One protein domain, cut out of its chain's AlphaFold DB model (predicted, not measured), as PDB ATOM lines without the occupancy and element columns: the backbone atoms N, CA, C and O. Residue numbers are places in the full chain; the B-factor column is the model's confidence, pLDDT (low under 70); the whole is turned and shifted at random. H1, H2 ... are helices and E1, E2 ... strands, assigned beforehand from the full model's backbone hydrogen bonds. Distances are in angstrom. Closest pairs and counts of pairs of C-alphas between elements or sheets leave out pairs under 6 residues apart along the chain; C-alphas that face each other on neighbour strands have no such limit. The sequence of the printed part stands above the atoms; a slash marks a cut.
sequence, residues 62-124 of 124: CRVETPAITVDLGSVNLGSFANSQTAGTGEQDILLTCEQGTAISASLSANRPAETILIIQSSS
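This is residues 62 to 124 of the 124 residues of the protein "Major fimbrial subunit" of Salmonella enterica I (UniProt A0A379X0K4). What shape is it? Little regular structure: a long, narrow loop has the two-strand antiparallel sheet E1 - E2 near one end and small H1 at the other, while residues 99 to 124 fold back, with 109 to 114 sticking out. How large is it? The printed part has 63 residues, 11 of them in E1, H1 and E2, in that order: mixed, and loose, with a radius of gyration of the C-alphas of 15.3 A, a rod of 48 by 22 by 19 A.

Where are the strands? E1, residues 62 to 64, begins at C-alpha 62 (-36.098, 14.418, -21.969) and spans 6.4 A between its first and last C-alphas. E2, residues 96 to 98, spans 6.1 A likewise, ending at C-alpha 98 (-35.977, 10.720, -20.418). Where is the helix? H1, residues 78 to 82, spans 7.7 A likewise.

How do E1 and E2 pair? They are antiparallel neighbours at 159 degrees, with N 63 and O 97 within hydrogen-bond range at 2.8 A. And H1's backbone? Within range are 0 of 1 O i to N i+4 and 2 of 2 O i to N i+3 pairs.

What are the extremes? The farthest C-alphas, of Gly 79 and Gln 100, are 48.1 A apart. Are there cuts or long links? The printed part has no cut; E1 to H1 and H1 to E2 are long links. Where is pLDDT under 70? At residues 86 to 88 and 110 to 124.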
ATOM      1  N   CYS A  62     -37.129  14.385 -22.985       81.25
ATOM      2  CA  CYS A  62     -36.098  14.418 -21.969       81.25
ATOM      3  C   CYS A  62     -36.225  15.730 -21.217       81.25
ATOM      4  O   CYS A  62     -36.400  16.791 -21.824       81.25
ATOM      5  N   ARG A  63     -36.093  15.670 -19.899       84.12
ATOM      6  CA  ARG A  63     -35.918  16.849 -19.063       84.12
ATOM      7  C   ARG A  63     -34.437  17.014 -18.756       84.12
ATOM      8  O   ARG A  63     -33.802  16.084 -18.269       84.12
ATOM      9  N   VAL A  64     -33.911  18.207 -19.023       83.88
ATOM     10  CA  VAL A  64     -32.550  18.585 -18.634       83.88
ATOM     11  C   VAL A  64     -32.564  18.978 -17.162       83.88
ATOM     12  O   VAL A  64     -33.298  19.891 -16.779       83.88
ATOM     13  N   GLU A  65     -31.782  18.292 -16.333       83.06
ATOM     14  CA  GLU A  65     -31.698  18.604 -14.899       83.06
ATOM     15  C   GLU A  65     -30.630  19.656 -14.591       83.06
ATOM     16  O   GLU A  65     -30.727  20.354 -13.583       83.06
ATOM     17  N   THR A  66     -29.656  19.820 -15.491       77.81
ATOM     18  CA  THR A  66     -28.585  20.818 -15.400       77.81
ATOM     19  C   THR A  66     -28.855  21.989 -16.360       77.81
ATOM     20  O   THR A  66     -28.403  21.966 -17.505       77.81
ATOM     21  N   PRO A  67     -29.611  23.030 -15.952       71.56
ATOM     22  CA  PRO A  67     -30.014  24.118 -16.851       71.56
ATOM     23  C   PRO A  67     -28.868  25.073 -17.211       71.56
ATOM     24  O   PRO A  67     -28.961  25.797 -18.198       71.56
ATOM     25  N   ALA A  68     -27.801  25.093 -16.410       77.94
ATOM     26  CA  ALA A  68     -26.606  25.886 -16.650       77.94
ATOM     27  C   ALA A  68     -25.370  25.003 -16.477       77.94
ATOM     28  O   ALA A  68     -25.227  24.302 -15.478       77.94
ATOM     29  N   ILE A  69     -24.483  25.059 -17.464       76.56
ATOM     30  CA  ILE A  69     -23.252  24.275 -17.532       76.56
ATOM     31  C   ILE A  69     -22.109  25.275 -17.413       76.56
ATOM     32  O   ILE A  69     -21.991  26.184 -18.235       76.56
ATOM     33  N   THR A  70     -21.291  25.131 -16.374       79.81
ATOM     34  CA  THR A  70     -20.037  25.877 -16.236       79.81
ATOM     35  C   THR A  70     -18.908  24.875 -16.367       79.81
ATOM     36  O   THR A  70     -18.775  23.996 -15.526       79.81
ATOM     37  N   VAL A  71     -18.127  24.992 -17.434       79.56
ATOM     38  CA  VAL A  71     -16.948  24.155 -17.648       79.56
ATOM     39  C   VAL A  71     -15.740  24.932 -17.143       79.56
ATOM     40  O   VAL A  71     -15.408  25.978 -17.701       79.56
ATOM     41  N   ASP A  72     -15.102  24.446 -16.079       79.75
ATOM     42  CA  ASP A  72     -13.841  25.020 -15.615       79.75
ATOM     43  C   ASP A  72     -12.697  24.500 -16.495       79.75
ATOM     44  O   ASP A  72     -12.446  23.298 -16.577       79.75
ATOM     45  N   LEU A  73     -12.025  25.418 -17.188       75.19
ATOM     46  CA  LEU A  73     -10.866  25.114 -18.029       75.19
ATOM     47  C   LEU A  73      -9.550  25.167 -17.237       75.19
ATOM     48  O   LEU A  73      -8.490  24.850 -17.780       75.19
ATOM     49  N   GLY A  74      -9.606  25.567 -15.964       75.31
ATOM     50  CA  GLY A  74      -8.451  25.728 -15.097       75.31
ATOM     51  C   GLY A  74      -7.515  26.862 -15.527       75.31
ATOM     52  O   GLY A  74      -7.857  27.765 -16.293       75.31
ATOM     53  N   SER A  75      -6.293  26.830 -14.991       78.31
ATOM     54  CA  SER A  75      -5.239  27.782 -15.352       78.31
ATOM     55  C   SER A  75      -4.544  27.357 -16.641       78.31
ATOM     56  O   SER A  75      -3.964  26.277 -16.716       78.31
ATOM     57  N   VAL A  76      -4.547  28.243 -17.632       75.62
ATOM     58  CA  VAL A  76      -3.950  27.983 -18.942       75.62
ATOM     59  C   VAL A  76      -2.548  28.586 -19.024       75.62
ATOM     60  O   VAL A  76      -2.355  29.779 -18.783       75.62
ATOM     61  N   ASN A  77      -1.552  27.779 -19.398       78.38
ATOM     62  CA  ASN A  77      -0.198  28.277 -19.640       78.38
ATOM     63  C   ASN A  77      -0.098  28.893 -21.049       78.38
ATOM     64  O   ASN A  77      -0.413  28.238 -22.042       78.38
ATOM     65  N   LEU A  78       0.376  30.136 -21.157       77.56
ATOM     66  CA  LEU A  78       0.491  30.833 -22.447       77.56
ATOM     67  C   LEU A  78       1.497  30.175 -23.408       77.56
ATOM     68  O   LEU A  78       1.313  30.229 -24.622       77.56
ATOM     69  N   GLY A  79       2.532  29.513 -22.884       80.44
ATOM     70  CA  GLY A  79       3.519  28.779 -23.679       80.44
ATOM     71  C   GLY A  79       2.945  27.554 -24.397       80.44
ATOM     72  O   GLY A  79       3.494  27.139 -25.415       80.44
ATOM     73  N   SER A  80       1.811  27.017 -23.934       73.69
ATOM     74  CA  SER A  80       1.106  25.895 -24.579       73.69
ATOM     75  C   SER A  80       0.633  26.245 -25.990       73.69
ATOM     76  O   SER A  80       0.601  25.382 -26.865       73.69
ATOM     77  N   PHE A  81       0.320  27.521 -26.232       79.44
ATOM     78  CA  PHE A  81      -0.183  27.992 -27.519       79.44
ATOM     79  C   PHE A  81       0.901  28.179 -28.586       79.44
ATOM     80  O   PHE A  81       0.584  28.416 -29.748       79.44
ATOM     81  N   ALA A  82       2.182  28.062 -28.220       80.69
ATOM     82  CA  ALA A  82       3.278  28.204 -29.175       80.69
ATOM     83  C   ALA A  82       3.293  27.078 -30.223       80.69
ATOM     84  O   ALA A  82       3.740  27.300 -31.343       80.69
ATOM     85  N   ASN A  83       2.796  25.885 -29.863       80.06
ATOM     86  CA  ASN A  83       2.813  24.694 -30.722       80.06
ATOM     87  C   ASN A  83       1.465  23.942 -30.777       80.06
ATOM     88  O   ASN A  83       1.368  22.930 -31.465       80.06
ATOM     89  N   SER A  84       0.440  24.396 -30.049       75.06
ATOM     90  CA  SER A  84      -0.873  23.745 -29.958       75.06
ATOM     91  C   SER A  84      -1.987  24.789 -29.961       75.06
ATOM     92  O   SER A  84      -1.858  25.837 -29.343       75.06
ATOM     93  N   GLN A  85      -3.108  24.502 -30.623       71.75
ATOM     94  CA  GLN A  85      -4.311  25.350 -30.562       71.75
ATOM     95  C   GLN A  85      -5.191  25.032 -29.343       71.75
ATOM     96  O   GLN A  85      -6.152  25.737 -29.052       71.75
ATOM     97  N   THR A  86      -4.833  23.987 -28.597       68.62
ATOM     98  CA  THR A  86      -5.537  23.528 -27.404       68.62
ATOM     99  C   THR A  86      -4.615  23.686 -26.207       68.62
ATOM    100  O   THR A  86      -3.476  23.215 -26.232       68.62
ATOM    101  N   ALA A  87      -5.102  24.337 -25.154       67.75
ATOM    102  CA  ALA A  87      -4.313  24.590 -23.950       67.75
ATOM    103  C   ALA A  87      -4.960  24.054 -22.664       67.75
ATOM    104  O   ALA A  87      -4.466  24.311 -21.569       67.75
ATOM    105  N   GLY A  88      -6.042  23.289 -22.811       68.94
ATOM    106  CA  GLY A  88      -6.742  22.613 -21.730       68.94
ATOM    107  C   GLY A  88      -7.956  21.851 -22.249       68.94
ATOM    108  O   GLY A  88      -8.394  22.051 -23.384       68.94
ATOM    109  N   THR A  89      -8.489  20.981 -21.402       72.69
ATOM    110  CA  THR A  89      -9.735  20.243 -21.620       72.69
ATOM    111  C   THR A  89     -10.574  20.386 -20.363       72.69
ATOM    112  O   THR A  89     -10.057  20.187 -19.266       72.69
ATOM    113  N   GLY A  90     -11.848  20.721 -20.522       74.06
ATOM    114  CA  GLY A  90     -12.821  20.677 -19.441       74.06
ATOM    115  C   GLY A  90     -13.964  19.759 -19.840       74.06
ATOM    116  O   GLY A  90     -14.418  19.798 -20.984       74.06
ATOM    117  N   GLU A  91     -14.407  18.931 -18.905       78.94
ATOM    118  CA  GLU A  91     -15.537  18.025 -19.083       78.94
ATOM    119  C   GLU A  91     -16.638  18.410 -18.100       78.94
ATOM    120  O   GLU A  91     -16.368  18.827 -16.974       78.94
ATOM    121  N   GLN A  92     -17.887  18.299 -18.543       78.50
ATOM    122  CA  GLN A  92     -19.045  18.526 -17.695       78.50
ATOM    123  C   GLN A  92     -20.172  17.604 -18.134       78.50
ATOM    124  O   GLN A  92     -20.607  17.640 -19.286       78.50
ATOM    125  N   ASP A  93     -20.678  16.833 -17.180       81.50
ATOM    126  CA  ASP A  93     -21.812  15.954 -17.412       81.50
ATOM    127  C   ASP A  93     -23.115  16.750 -17.485       81.50
ATOM    128  O   ASP A  93     -23.369  17.658 -16.681       81.50
ATOM    129  N   ILE A  94     -23.955  16.369 -18.446       80.56
ATOM    130  CA  ILE A  94     -25.320  16.867 -18.606       80.56
ATOM    131  C   ILE A  94     -26.262  15.741 -18.210       80.56
ATOM    132  O   ILE A  94     -26.304  14.702 -18.869       80.56
ATOM    133  N   LEU A  95     -27.038  15.956 -17.150       82.94
ATOM    134  CA  LEU A  95     -27.990  14.959 -16.689       82.94
ATOM    135  C   LEU A  95     -29.333  15.145 -17.401       82.94
ATOM    136  O   LEU A  95     -29.944  16.220 -17.355       82.94
ATOM    137  N   LEU A  96     -29.777  14.075 -18.061       84.31
ATOM    138  CA  LEU A  96     -31.045  13.994 -18.774       84.31
ATOM    139  C   LEU A  96     -31.902  12.891 -18.158       84.31
ATOM    140  O   LEU A  96     -31.468  11.745 -18.057       84.31
ATOM    141  N   THR A  97     -33.143  13.226 -17.821       87.00
ATOM    142  CA  THR A  97     -34.154  12.246 -17.413       87.00
ATOM    143  C   THR A  97     -35.154  12.104 -18.552       87.00
ATOM    144  O   THR A  97     -35.862  13.063 -18.858       87.00
ATOM    145  N   CYS A  98     -35.195  10.939 -19.200       83.81
ATOM    146  CA  CYS A  98     -35.977  10.720 -20.418       83.81
ATOM    147  C   CYS A  98     -37.010   9.605 -20.265       83.81
ATOM    148  O   CYS A  98     -36.760   8.596 -19.598       83.81
ATOM    149  N   GLU A  99     -38.148   9.726 -20.948       84.25
ATOM    150  CA  GLU A  99     -39.079   8.608 -21.073       84.25
ATOM    151  C   GLU A  99     -38.525   7.528 -22.019       84.25
ATOM    152  O   GLU A  99     -37.917   7.817 -23.051       84.25
ATOM    153  N   GLN A 100     -38.776   6.255 -21.694       78.31
ATOM    154  CA  GLN A 100     -38.341   5.121 -22.516       78.31
ATOM    155  C   GLN A 100     -38.879   5.226 -23.954       78.31
ATOM    156  O   GLN A 100     -40.099   5.315 -24.143       78.31
ATOM    157  N   GLY A 101     -37.966   5.129 -24.928       73.56
ATOM    158  CA  GLY A 101     -38.234   5.245 -26.367       73.56
ATOM    159  C   GLY A 101     -37.851   6.602 -26.970       73.56
ATOM    160  O   GLY A 101     -37.900   6.754 -28.189       73.56
ATOM    161  N   THR A 102     -37.441   7.571 -26.147       78.12
ATOM    162  CA  THR A 102     -37.027   8.899 -26.616       78.12
ATOM    163  C   THR A 102     -35.672   8.841 -27.321       78.12
ATOM    164  O   THR A 102     -34.683   8.391 -26.747       78.12
ATOM    165  N   ALA A 103     -35.615   9.330 -28.562       74.94
ATOM    166  CA  ALA A 103     -34.364   9.539 -29.281       74.94
ATOM    167  C   ALA A 103     -33.714  10.854 -28.830       74.94
ATOM    168  O   ALA A 103     -34.366  11.898 -28.814       74.94
ATOM    169  N   ILE A 104     -32.428  10.800 -28.487       76.75
ATOM    170  CA  ILE A 104     -31.675  11.954 -27.996       76.75
ATOM    171  C   ILE A 104     -30.718  12.419 -29.090       76.75
ATOM    172  O   ILE A 104     -29.941  11.632 -29.631       76.75
ATOM    173  N   SER A 105     -30.750  13.711 -29.388       78.25
ATOM    174  CA  SER A 105     -29.724  14.399 -30.162       78.25
ATOM    175  C   SER A 105     -29.372  15.702 -29.452       78.25
ATOM    176  O   SER A 105     -30.228  16.328 -28.830       78.25
ATOM    177  N   ALA A 106     -28.104  16.105 -29.517       73.25
ATOM    178  CA  ALA A 106     -27.678  17.407 -29.023       73.25
ATOM    179  C   ALA A 106     -26.970  18.173 -30.137       73.25
ATOM    180  O   ALA A 106     -26.249  17.598 -30.954       73.25
ATOM    181  N   SER A 107     -27.182  19.482 -30.158       73.50
ATOM    182  CA  SER A 107     -26.493  20.417 -31.035       73.50
ATOM    183  C   SER A 107     -25.990  21.588 -30.203       73.50
ATOM    184  O   SER A 107     -26.617  21.987 -29.221       73.50
ATOM    185  N   LEU A 108     -24.833  22.129 -30.579       72.00
ATOM    186  CA  LEU A 108     -24.266  23.306 -29.935       72.00
ATOM    187  C   LEU A 108     -24.377  24.486 -30.884       72.00
ATOM    188  O   LEU A 108     -24.029  24.397 -32.059       72.00
ATOM    189  N   SER A 109     -24.842  25.607 -30.346       73.06
ATOM    190  CA  SER A 109     -24.783  26.897 -31.013       73.06
ATOM    191  C   SER A 109     -23.926  27.813 -30.156       73.06
ATOM    192  O   SER A 109     -24.292  28.148 -29.031       73.06
ATOM    193  N   ALA A 110     -22.751  28.170 -30.667       69.06
ATOM    194  CA  ALA A 110     -21.866  29.121 -30.018       69.06
ATOM    195  C   ALA A 110     -22.131  30.523 -30.581       69.06
ATOM    196  O   ALA A 110     -22.224  30.715 -31.792       69.06
ATOM    197  N   ASN A 111     -22.233  31.521 -29.704       66.38
ATOM    198  CA  ASN A 111     -22.434  32.921 -30.094       66.38
ATOM    199  C   ASN A 111     -21.138  33.612 -30.578       66.38
ATOM    200  O   ASN A 111     -21.190  34.758 -31.027       66.38
ATOM    201  N   ARG A 112     -19.986  32.930 -30.487       56.38
ATOM    202  CA  ARG A 112     -18.647  33.355 -30.935       56.38
ATOM    203  C   ARG A 112     -17.805  32.129 -31.313       56.38
ATOM    204  O   ARG A 112     -18.136  31.038 -30.851       56.38
ATOM    205  N   PRO A 113     -16.734  32.275 -32.118       50.09
ATOM    206  CA  PRO A 113     -15.863  31.158 -32.467       50.09
ATOM    207  C   PRO A 113     -15.135  30.648 -31.217       50.09
ATOM    208  O   PRO A 113     -14.097  31.167 -30.822       50.09
ATOM    209  N   ALA A 114     -15.726  29.643 -30.585       52.91
ATOM    210  CA  ALA A 114     -15.072  28.728 -29.673       52.91
ATOM    211  C   ALA A 114     -15.271  27.343 -30.287       52.91
ATOM    212  O   ALA A 114     -16.403  26.860 -30.364       52.91
ATOM    213  N   GLU A 115     -14.198  26.728 -30.782       53.12
ATOM    214  CA  GLU A 115     -14.221  25.320 -31.182       53.12
ATOM    215  C   GLU A 115     -14.483  24.477 -29.930       53.12
ATOM    216  O   GLU A 115     -13.583  24.175 -29.155       53.12
ATOM    217  N   THR A 116     -15.756  24.165 -29.689       51.81
ATOM    218  CA  THR A 116     -16.199  23.299 -28.595       51.81
ATOM    219  C   THR A 116     -16.654  21.982 -29.204       51.81
ATOM    220  O   THR A 116     -17.631  21.947 -29.952       51.81
ATOM    221  N   ILE A 117     -15.942  20.900 -28.898       51.97
ATOM    222  CA  ILE A 117     -16.310  19.539 -29.300       51.97
ATOM    223  C   ILE A 117     -17.065  18.906 -28.126       51.97
ATOM    224  O   ILE A 117     -16.491  18.742 -27.053       51.97
ATOM    225  N   LEU A 118     -18.343  18.558 -28.318       48.91
ATOM    226  CA  LEU A 118     -19.125  17.793 -27.342       48.91
ATOM    227  C   LEU A 118     -19.107  16.312 -27.721       48.91
ATOM    228  O   LEU A 118     -19.524  15.945 -28.820       48.91
ATOM    229  N   ILE A 119     -18.681  15.464 -26.790       50.94
ATOM    230  CA  ILE A 119     -18.803  14.011 -26.905       50.94
ATOM    231  C   ILE A 119     -19.986  13.587 -26.035       50.94
ATOM    232  O   ILE A 119     -19.947  13.736 -24.819       50.94
ATOM    233  N   ILE A 120     -21.049  13.071 -26.654       49.06
ATOM    234  CA  ILE A 120     -22.195  12.520 -25.923       49.06
ATOM    235  C   ILE A 120     -21.921  11.039 -25.680       49.06
ATOM    236  O   ILE A 120     -21.896  10.254 -26.630       49.06
ATOM    237  N   GLN A 121     -21.735  10.643 -24.423       46.94
ATOM    238  CA  GLN A 121     -21.724   9.233 -24.043       46.94
ATOM    239  C   GLN A 121     -23.066   8.873 -23.406       46.94
ATOM    240  O   GLN A 121     -23.409   9.340 -22.326       46.94
ATOM    241  N   SER A 122     -23.846   8.051 -24.107       45.03
ATOM    242  CA  SER A 122     -25.075   7.455 -23.584       45.03
ATOM    243  C   SER A 122     -24.714   6.121 -22.931       45.03
ATOM    244  O   SER A 122     -24.311   5.193 -23.636       45.03
ATOM    245  N   SER A 123     -24.863   6.004 -21.611       48.31
ATOM    246  CA  SER A 123     -24.830   4.711 -20.919       48.31
ATOM    247  C   SER A 123     -26.222   4.074 -20.978       48.31
ATOM    248  O   SER A 123     -27.218   4.712 -20.643       48.31
ATOM    249  N   SER A 124     -26.280   2.846 -21.507       44.53
ATOM    250  CA  SER A 124     -27.497   2.023 -21.625       44.53
ATOM    251  C   SER A 124     -27.836   1.307 -20.325       44.53
ATOM    252  O   SER A 124     -26.879   0.918 -19.618       44.53
TER     253      SER A 124